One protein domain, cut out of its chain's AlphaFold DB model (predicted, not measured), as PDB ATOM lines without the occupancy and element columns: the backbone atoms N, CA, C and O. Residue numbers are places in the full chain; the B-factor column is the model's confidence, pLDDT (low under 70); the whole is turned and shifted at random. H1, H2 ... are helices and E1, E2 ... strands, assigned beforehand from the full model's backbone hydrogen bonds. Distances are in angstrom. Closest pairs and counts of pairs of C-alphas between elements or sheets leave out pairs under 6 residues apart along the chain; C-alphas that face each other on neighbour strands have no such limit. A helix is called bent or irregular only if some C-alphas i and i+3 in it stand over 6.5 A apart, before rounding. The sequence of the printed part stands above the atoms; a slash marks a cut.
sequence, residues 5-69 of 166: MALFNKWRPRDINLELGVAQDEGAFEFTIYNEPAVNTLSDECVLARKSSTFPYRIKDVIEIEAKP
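Overview. This is residues 5 to 69 of the 166 residues of the protein "Methyltransferase FkbM" of Luminiphilus syltensis NOR5-1B (UniProt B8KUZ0). A long, bent ribbon of two antiparallel strands, E1 and E2, makes the middle of this loose domain, with the short helix H2 set loosely beside it, nearer to E1, and a second short helix, H1, far out at the other end of the longest axis. Residues 12 to 26, which bear no named element, run from H1 back to the ribbon, and residues 10 to 15 stick out free. The printed part has 65 residues, with two named helices and two named strands in the order H1, E1, H2, E2; the sheet's order is E1 - E2, antiparallel, and the class of the domain is mixed, helices and strands, with helices holding 15 and strands 18 of the 33 residues in named elements. The whole is loose, with a radius of gyration of the C-alphas of 13.9 A, and flat in outline, spanning 41 by 28 by 15 A.

Along the chain. Strand E1 covers residues 27 to 34, Gly 27 to Tyr 34, and measures 22.1 A from first to last C-alpha; it begins with C-alpha 27 at (180.864, 199.883, 154.033). Strand E2, residues 59 to 68, is the longest strand by residues, with 10, and measures 24.1 A from C-alpha 59 to C-alpha 68, the latter at (177.822, 204.599, 150.037). E2 bends by 56 degrees at residue 64. Helix H2, residues 44 to 51, is the longest helix by residues, with 8, and measures 10.9 A. Helix H1, residues 5 to 11, measures 10.0 A and begins with C-alpha 5 at (183.740, 203.330, 134.077). Neither helix is bent or irregular.

Arrangement. E1 and E2 are antiparallel neighbours, with 151 degrees between their N-to-C directions. Their C-alphas face each other from one end of E1 to the other: those of Gly 27 and Ala 67 are 5.5 A apart, those of Phe 31 and Ile 63 are 5.3 A apart, and those of Tyr 34 and Ile 59 are 4.5 A apart. Across the pair, N 31 and O 63 are within hydrogen-bond range at 2.8 A, and N 65 and O 29 at 2.9 A. Beyond the named strands, residues 21 to 22 make a short parallel pairing with residues 67 to 68 of E2. On the way from E1 outward to H2, the closest C-alphas of the two are those of Thr 32 and Val 47, 7.6 A apart, and this is the one pair within 8 A; their centres are 13.3 A apart. Within 10 A, H2 has 8 pairs of C-alphas with E1 and 3 with E2. H1 is apart from H2 and from E2. In H1 and H2, every O i to N i+4 pair is within hydrogen-bond range.

Size, cuts and confidence. The two C-alphas farthest apart in the domain are those of Arg 14, in the stretch that stands free, and Ser 52, just after H2, at 40.8 A. The first and last printed C-alphas, those of Met 5 and Pro 69, are 19.4 A apart. The link from H1 to E1 is long, with 15 residues between them, and its C-alphas lie 7 to 23 A from the mean of all C-alphas. The links from E1 to H2, with 9 residues, and from H2 to E2, with 7 residues, are short. The printed part has no cut. The mean pLDDT of the printed part is 92.9, and no printed residue is under 70; the mean is 96 for E2 and 88 for H2.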
ATOM      1  N   MET A   5     183.541 201.881 133.996       92.44
ATOM      2  CA  MET A   5     183.740 203.330 134.077       92.44
ATOM      3  C   MET A   5     184.721 203.849 133.017       92.44
ATOM      4  O   MET A   5     184.523 204.942 132.490       92.44
ATOM      5  N   ALA A   6     185.734 203.066 132.629       93.75
ATOM      6  CA  ALA A   6     186.717 203.477 131.623       93.75
ATOM      7  C   ALA A   6     186.072 203.795 130.261       93.75
ATOM      8  O   ALA A   6     186.416 204.790 129.618       93.75
ATOM      9  N   LEU A   7     185.104 202.980 129.828       94.69
ATOM     10  CA  LEU A   7     184.368 203.222 128.586       94.69
ATOM     11  C   LEU A   7     183.407 204.405 128.727       94.69
ATOM     12  O   LEU A   7     183.313 205.215 127.804       94.69
ATOM     13  N   PHE A   8     182.742 204.545 129.876       94.75
ATOM     14  CA  PHE A   8     181.872 205.692 130.128       94.75
ATOM     15  C   PHE A   8     182.644 207.012 130.131       94.75
ATOM     16  O   PHE A   8     182.239 207.942 129.444       94.75
ATOM     17  N   ASN A   9     183.805 207.080 130.779       94.50
ATOM     18  CA  ASN A   9     184.644 208.282 130.781       94.50
ATOM     19  C   ASN A   9     185.128 208.653 129.372       94.50
ATOM     20  O   ASN A   9     185.248 209.833 129.048       94.50
ATOM     21  N   LYS A  10     185.374 207.654 128.515       96.31
ATOM     22  CA  LYS A  10     185.765 207.880 127.119       96.31
ATOM     23  C   LYS A  10     184.622 208.445 126.274       96.31
ATOM     24  O   LYS A  10     184.844 209.365 125.492       96.31
ATOM     25  N   TRP A  11     183.421 207.873 126.382       97.38
ATOM     26  CA  TRP A  11     182.310 208.167 125.465       97.38
ATOM     27  C   TRP A  11     181.289 209.170 126.006       97.38
ATOM     28  O   TRP A  11     180.561 209.785 125.231       97.38
ATOM     29  N   ARG A  12     181.243 209.366 127.324       95.81
ATOM     30  CA  ARG A  12     180.346 210.288 128.031       95.81
ATOM     31  C   ARG A  12     181.161 211.220 128.939       95.81
ATOM     32  O   ARG A  12     180.951 211.244 130.146       95.81
ATOM     33  N   PRO A  13     182.083 212.027 128.379       95.69
ATOM     34  CA  PRO A  13     183.024 212.836 129.165       95.69
ATOM     35  C   PRO A  13     182.368 213.975 129.962       95.69
ATOM     36  O   PRO A  13     183.037 214.635 130.750       95.69
ATOM     37  N   ARG A  14     181.078 214.250 129.730       96.00
ATOM     38  CA  ARG A  14     180.300 215.233 130.498       96.00
ATOM     39  C   ARG A  14     179.646 214.629 131.740       96.00
ATOM     40  O   ARG A  14     179.133 215.381 132.563       96.00
ATOM     41  N   ASP A  15     179.655 213.305 131.859       95.56
ATOM     42  CA  ASP A  15     178.995 212.589 132.937       95.56
ATOM     43  C   ASP A  15     180.000 212.298 134.050       95.56
ATOM     44  O   ASP A  15     181.166 211.985 133.799       95.56
ATOM     45  N   ILE A  16     179.531 212.373 135.294       94.69
ATOM     46  CA  ILE A  16     180.285 211.899 136.452       94.69
ATOM     47  C   ILE A  16     179.895 210.438 136.654       94.69
ATOM     48  O   ILE A  16     178.782 210.142 137.080       94.69
ATOM     49  N   ASN A  17     180.810 209.534 136.322       95.31
ATOM     50  CA  ASN A  17     180.638 208.103 136.544       95.31
ATOM     51  C   ASN A  17     181.310 207.727 137.864       95.31
ATOM     52  O   ASN A  17     182.428 208.170 138.121       95.31
ATOM     53  N   LEU A  18     180.650 206.918 138.689       94.06
ATOM     54  CA  LEU A  18     181.191 206.432 139.956       94.06
ATOM     55  C   LEU A  18     181.174 204.909 139.940       94.06
ATOM     56  O   LEU A  18     180.167 204.300 139.588       94.06
ATOM     57  N   GLU A  19     182.294 204.301 140.309       92.94
ATOM     58  CA  GLU A  19     182.439 202.850 140.374       92.94
ATOM     59  C   GLU A  19     182.353 202.386 141.834       92.94
ATOM     60  O   GLU A  19     183.348 202.006 142.439       92.94
ATOM     61  N   LEU A  20     181.157 202.507 142.412       93.62
ATOM     62  CA  LEU A  20     180.843 202.142 143.796       93.62
ATOM     63  C   LEU A  20     179.400 201.635 143.906       93.62
ATOM     64  O   LEU A  20     178.561 201.964 143.065       93.62
ATOM     65  N   GLY A  21     179.118 200.837 144.932       95.44
ATOM     66  CA  GLY A  21     177.767 200.393 145.269       95.44
ATOM     67  C   GLY A  21     176.951 201.487 145.960       95.44
ATOM     68  O   GLY A  21     177.500 202.407 146.567       95.44
ATOM     69  N   VAL A  22     175.625 201.380 145.909       97.00
ATOM     70  CA  VAL A  22     174.732 202.270 146.661       97.00
ATOM     71  C   VAL A  22     173.934 201.436 147.651       97.00
ATOM     72  O   VAL A  22     173.266 200.486 147.252       97.00
ATOM     73  N   ALA A  23     174.035 201.772 148.935       97.00
ATOM     74  CA  ALA A  23     173.418 201.026 150.029       97.00
ATOM     75  C   ALA A  23     172.988 201.952 151.170       97.00
ATOM     76  O   ALA A  23     173.387 203.112 151.204       97.00
ATOM     77  N   GLN A  24     172.168 201.455 152.102       95.50
ATOM     78  CA  GLN A  24     171.734 202.248 153.260       95.50
ATOM     79  C   GLN A  24     172.906 202.685 154.140       95.50
ATOM     80  O   GLN A  24     172.949 203.839 154.562       95.50
ATOM     81  N   ASP A  25     173.855 201.778 154.362       94.25
ATOM     82  CA  ASP A  25     175.033 202.007 155.184       94.25
ATOM     83  C   ASP A  25     176.298 202.114 154.326       94.25
ATOM     84  O   ASP A  25     176.424 201.508 153.260       94.25
ATOM     85  N   GLU A  26     177.257 202.897 154.812       96.56
ATOM     86  CA  GLU A  26     178.601 202.951 154.245       96.56
ATOM     87  C   GLU A  26     179.402 201.717 154.672       96.56
ATOM     88  O   GLU A  26     179.471 201.396 155.860       96.56
ATOM     89  N   GLY A  27     180.053 201.051 153.718       96.12
ATOM     90  CA  GLY A  27     180.864 199.883 154.033       96.12
ATOM     91  C   GLY A  27     181.231 199.041 152.824       96.12
ATOM     92  O   GLY A  27     181.083 199.465 151.679       96.12
ATOM     93  N   ALA A  28     181.730 197.846 153.110       96.19
ATOM     94  CA  ALA A  28     182.089 196.852 152.118       96.19
ATOM     95  C   ALA A  28     180.973 195.798 152.030       96.19
ATOM     96  O   ALA A  28     180.511 195.307 153.062       96.19
ATOM     97  N   PHE A  29     180.516 195.490 150.818       95.31
ATOM     98  CA  PHE A  29     179.391 194.589 150.565       95.31
ATOM     99  C   PHE A  29     179.766 193.527 149.534       95.31
ATOM    100  O   PHE A  29     180.487 193.813 148.575       95.31
ATOM    101  N   GLU A  30     179.239 192.314 149.703       95.44
ATOM    102  CA  GLU A  30     179.364 191.260 148.700       95.44
ATOM    103  C   GLU A  30     178.505 191.584 147.473       95.44
ATOM    104  O   GLU A  30     177.290 191.756 147.550       95.44
ATOM    105  N   PHE A  31     179.150 191.639 146.314       95.44
ATOM    106  CA  PHE A  31     178.530 191.862 145.020       95.44
ATOM    107  C   PHE A  31     178.643 190.605 144.167       95.44
ATOM    108  O   PHE A  31     179.738 190.175 143.787       95.44
ATOM    109  N   THR A  32     177.492 190.018 143.844       95.94
ATOM    110  CA  THR A  32     177.429 188.784 143.061       95.94
ATOM    111  C   THR A  32     177.429 189.105 141.571       95.94
ATOM    112  O   THR A  32     176.534 189.787 141.060       95.94
ATOM    113  N   ILE A  33     178.418 188.569 140.854       94.69
ATOM    114  CA  ILE A  33     178.596 188.755 139.414       94.69
ATOM    115  C   ILE A  33     178.114 187.510 138.677       94.69
ATOM    116  O   ILE A  33     178.613 186.404 138.893       94.69
ATOM    117  N   TYR A  34     177.187 187.694 137.743       94.25
ATOM    118  CA  TYR A  34     176.635 186.634 136.908       94.25
ATOM    119  C   TYR A  34     177.282 186.582 135.519       94.25
ATOM    120  O   TYR A  34     178.029 187.464 135.087       94.25
ATOM    121  N   ASN A  35     177.003 185.498 134.796       93.06
ATOM    122  CA  ASN A  35     177.327 185.360 133.379       93.06
ATOM    123  C   ASN A  35     176.544 186.308 132.469       93.06
ATOM    124  O   ASN A  35     177.023 186.584 131.373       93.06
ATOM    125  N   GLU A  36     175.399 186.802 132.930       92.19
ATOM    126  CA  GLU A  36     174.670 187.915 132.333       92.19
ATOM    127  C   GLU A  36     174.939 189.183 133.167       92.19
ATOM    128  O   GLU A  36     174.469 189.267 134.301       92.19
ATOM    129  N   PRO A  37     175.731 190.145 132.657       89.12
ATOM    130  CA  PRO A  37     176.068 191.378 133.359       89.12
ATOM    131  C   PRO A  37     174.904 192.213 133.868       89.12
ATOM    132  O   PRO A  37     175.074 192.899 134.880       89.12
ATOM    133  N   ALA A  38     173.782 192.209 133.142       87.44
ATOM    134  CA  ALA A  38     172.627 193.031 133.477       87.44
ATOM    135  C   ALA A  38     172.078 192.677 134.861       87.44
ATOM    136  O   ALA A  38     171.692 193.569 135.591       87.44
ATOM    137  N   VAL A  39     172.182 191.408 135.264       89.50
ATOM    138  CA  VAL A  39     171.557 190.884 136.484       89.50
ATOM    139  C   VAL A  39     172.523 190.756 137.667       89.50
ATOM    140  O   VAL A  39     172.308 189.957 138.578       89.50
ATOM    141  N   ASN A  40     173.636 191.490 137.674       93.81
ATOM    142  CA  ASN A  40     174.495 191.537 138.859       93.81
ATOM    143  C   ASN A  40     173.765 192.225 140.019       93.81
ATOM    144  O   ASN A  40     172.990 193.145 139.791       93.81
ATOM    145  N   THR A  41     174.010 191.815 141.264       93.38
ATOM    146  CA  THR A  41     173.221 192.334 142.392       93.38
ATOM    147  C   THR A  41     173.978 192.326 143.719       93.38
ATOM    148  O   THR A  41     174.896 191.527 143.921       93.38
ATOM    149  N   LEU A  42     173.542 193.212 144.617       93.12
ATOM    150  CA  LEU A  42     173.829 193.200 146.058       93.12
ATOM    151  C   LEU A  42     172.726 192.477 146.863       93.12
ATOM    152  O   LEU A  42     172.842 192.328 148.073       93.12
ATOM    153  N   SER A  43     171.633 192.062 146.213       92.50
ATOM    154  CA  SER A  43     170.470 191.462 146.866       92.50
ATOM    155  C   SER A  43     170.587 189.942 146.960       92.50
ATOM    156  O   SER A  43     170.492 189.226 145.957       92.50
ATOM    157  N   ASP A  44     170.695 189.437 148.189       89.88
ATOM    158  CA  ASP A  44     170.628 188.003 148.486       89.88
ATOM    159  C   ASP A  44     169.308 187.374 148.021       89.88
ATOM    160  O   ASP A  44     169.285 186.230 147.560       89.88
ATOM    161  N   GLU A  45     168.201 188.120 148.088       89.38
ATOM    162  CA  GLU A  45     166.897 187.659 147.606       89.38
ATOM    163  C   GLU A  45     166.939 187.385 146.099       89.38
ATOM    164  O   GLU A  45     166.516 186.317 145.650       89.38
ATOM    165  N   CYS A  46     167.531 188.290 145.317       89.00
ATOM    166  CA  CYS A  46     167.725 188.083 143.884       89.00
ATOM    167  C   CYS A  46     168.673 186.916 143.600       89.00
ATOM    168  O   CYS A  46     168.424 186.133 142.677       89.00
ATOM    169  N   VAL A  47     169.725 186.736 144.406       90.00
ATOM    170  CA  VAL A  47     170.616 185.573 144.289       90.00
ATOM    171  C   VAL A  47     169.849 184.267 144.499       90.00
ATOM    172  O   VAL A  47     170.013 183.320 143.722       90.00
ATOM    173  N   LEU A  48     168.981 184.205 145.511       89.06
ATOM    174  CA  LEU A  48     168.132 183.046 145.791       89.06
ATOM    175  C   LEU A  48     167.093 182.814 144.689       89.06
ATOM    176  O   LEU A  48     166.964 181.687 144.208       89.06
ATOM    177  N   ALA A  49     166.399 183.861 144.243       87.19
ATOM    178  CA  ALA A  49     165.394 183.774 143.186       87.19
ATOM    179  C   ALA A  49     165.994 183.250 141.872       87.19
ATOM    180  O   ALA A  49     165.405 182.397 141.203       87.19
ATOM    181  N   ARG A  50     167.214 183.684 141.528       88.44
ATOM    182  CA  ARG A  50     167.902 183.265 140.299       88.44
ATOM    183  C   ARG A  50     168.365 181.810 140.320       88.44
ATOM    184  O   ARG A  50     168.447 181.213 139.250       88.44
ATOM    185  N   LYS A  51     168.593 181.201 141.492       84.19
ATOM    186  CA  LYS A  51     168.878 179.751 141.594       84.19
ATOM    187  C   LYS A  51     167.714 178.893 141.096       84.19
ATOM    188  O   LYS A  51     167.940 177.802 140.584       84.19
ATOM    189  N   SER A  52     166.493 179.399 141.237       81.44
ATOM    190  CA  SER A  52     165.258 178.728 140.822       81.44
ATOM    191  C   SER A  52     164.754 179.201 139.452       81.44
ATOM    192  O   SER A  52     163.649 178.843 139.046       81.44
ATOM    193  N   SER A  53     165.535 180.021 138.741       81.56
ATOM    194  CA  SER A  53     165.165 180.547 137.428       81.56
ATOM    195  C   SER A  53     165.232 179.470 136.343       81.56
ATOM    196  O   SER A  53     166.075 178.576 136.374       81.56
ATOM    197  N   THR A  54     164.366 179.588 135.336       81.12
ATOM    198  CA  THR A  54     164.436 178.789 134.103       81.12
ATOM    199  C   THR A  54     165.573 179.236 133.183       81.12
ATOM    200  O   THR A  54     165.985 178.480 132.302       81.12
ATOM    201  N   PHE A  55     166.097 180.449 133.382       80.75
ATOM    202  CA  PHE A  55     167.265 180.942 132.668       80.75
ATOM    203  C   PHE A  55     168.551 180.373 133.283       80.75
ATOM    204  O   PHE A  55     168.665 180.285 134.506       80.75
ATOM    205  N   PRO A  56     169.557 180.013 132.463       87.00
ATOM    206  CA  PRO A  56     170.786 179.375 132.925       87.00
ATOM    207  C   PRO A  56     171.771 180.395 133.521       87.00
ATOM    208  O   PRO A  56     172.917 180.505 133.066       87.00
ATOM    209  N   TYR A  57     171.334 181.154 134.527       90.50
ATOM    210  CA  TYR A  57     172.194 182.066 135.272       90.50
ATOM    211  C   TYR A  57     173.250 181.281 136.049       90.50
ATOM    212  O   TYR A  57     172.966 180.284 136.712       90.50
ATOM    213  N   ARG A  58     174.498 181.736 135.958       91.88
ATOM    214  CA  ARG A  58     175.648 181.165 136.656       91.88
ATOM    215  C   ARG A  58     176.414 182.286 137.321       91.88
ATOM    216  O   ARG A  58     176.755 183.269 136.663       91.88
ATOM    217  N   ILE A  59     176.704 182.105 138.602       94.12
ATOM    218  CA  ILE A  59     177.605 182.993 139.329       94.12
ATOM    219  C   ILE A  59     178.997 182.813 138.720       94.12
ATOM    220  O   ILE A  59     179.512 181.696 138.651       94.12
ATOM    221  N   LYS A  60     179.561 183.906 138.210       95.25
ATOM    222  CA  LYS A  60     180.933 183.970 137.706       95.25
ATOM    223  C   LYS A  60     181.912 184.324 138.810       95.25
ATOM    224  O   LYS A  60     183.021 183.803 138.785       95.25
ATOM    225  N   ASP A  61     181.512 185.215 139.710       94.88
ATOM    226  CA  ASP A  61     182.361 185.699 140.791       94.88
ATOM    227  C   ASP A  61     181.522 186.307 141.922       94.88
ATOM    228  O   ASP A  61     180.361 186.673 141.710       94.88
ATOM    229  N   VAL A  62     182.122 186.442 143.100       95.69
ATOM    230  CA  VAL A  62     181.598 187.231 144.220       95.69
ATOM    231  C   VAL A  62     182.748 188.083 144.727       95.69
ATOM    232  O   VAL A  62     183.775 187.555 145.148       95.69
ATOM    233  N   ILE A  63     182.588 189.398 144.641       95.25
ATOM    234  CA  ILE A  63     183.629 190.350 145.025       95.25
ATOM    235  C   ILE A  63     183.117 191.283 146.111       95.25
ATOM    236  O   ILE A  63     181.925 191.561 146.184       95.25
ATOM    237  N   GLU A  64     184.026 191.812 146.916       95.50
ATOM    238  CA  GLU A  64     183.704 192.878 147.854       95.50
ATOM    239  C   GLU A  64     183.806 194.236 147.143       95.50
ATOM    240  O   GLU A  64     184.810 194.521 146.481       95.50
ATOM    241  N   ILE A  65     182.767 195.066 147.252       94.56
ATOM    242  CA  ILE A  65     182.768 196.441 146.739       94.56
ATOM    243  C   ILE A  65     182.462 197.436 147.852       94.56
ATOM    244  O   ILE A  65     181.683 197.159 148.761       94.56
ATOM    245  N   GLU A  66     183.044 198.628 147.751       95.62
ATOM    246  CA  GLU A  66     182.667 199.748 148.607       95.62
ATOM    247  C   GLU A  66     181.294 200.285 148.185       95.62
ATOM    248  O   GLU A  66     181.049 200.521 146.997       95.62
ATOM    249  N   ALA A  67     180.415 200.513 149.158       96.94
ATOM    250  CA  ALA A  67     179.125 201.152 148.959       96.94
ATOM    251  C   ALA A  67     178.958 202.394 149.840       96.94
ATOM    252  O   ALA A  67     179.515 202.490 150.938       96.94
ATOM    253  N   LYS A  68     178.179 203.358 149.337       98.12
ATOM    254  CA  LYS A  68     177.822 204.599 150.037       98.12
ATOM    255  C   LYS A  68     176.309 204.843 149.990       98.12
ATOM    256  O   LYS A  68     175.667 204.437 149.021       98.12
ATOM    257  N   PRO A  69     175.755 205.599 150.952       98.31
ATOM    258  CA  PRO A  69     174.402 206.133 150.841       98.31
ATOM    259  C   PRO A  69     174.220 207.030 149.617       98.31
ATOM    260  O   PRO A  69     175.116 207.792 149.249       98.31
TER     261      PRO A  69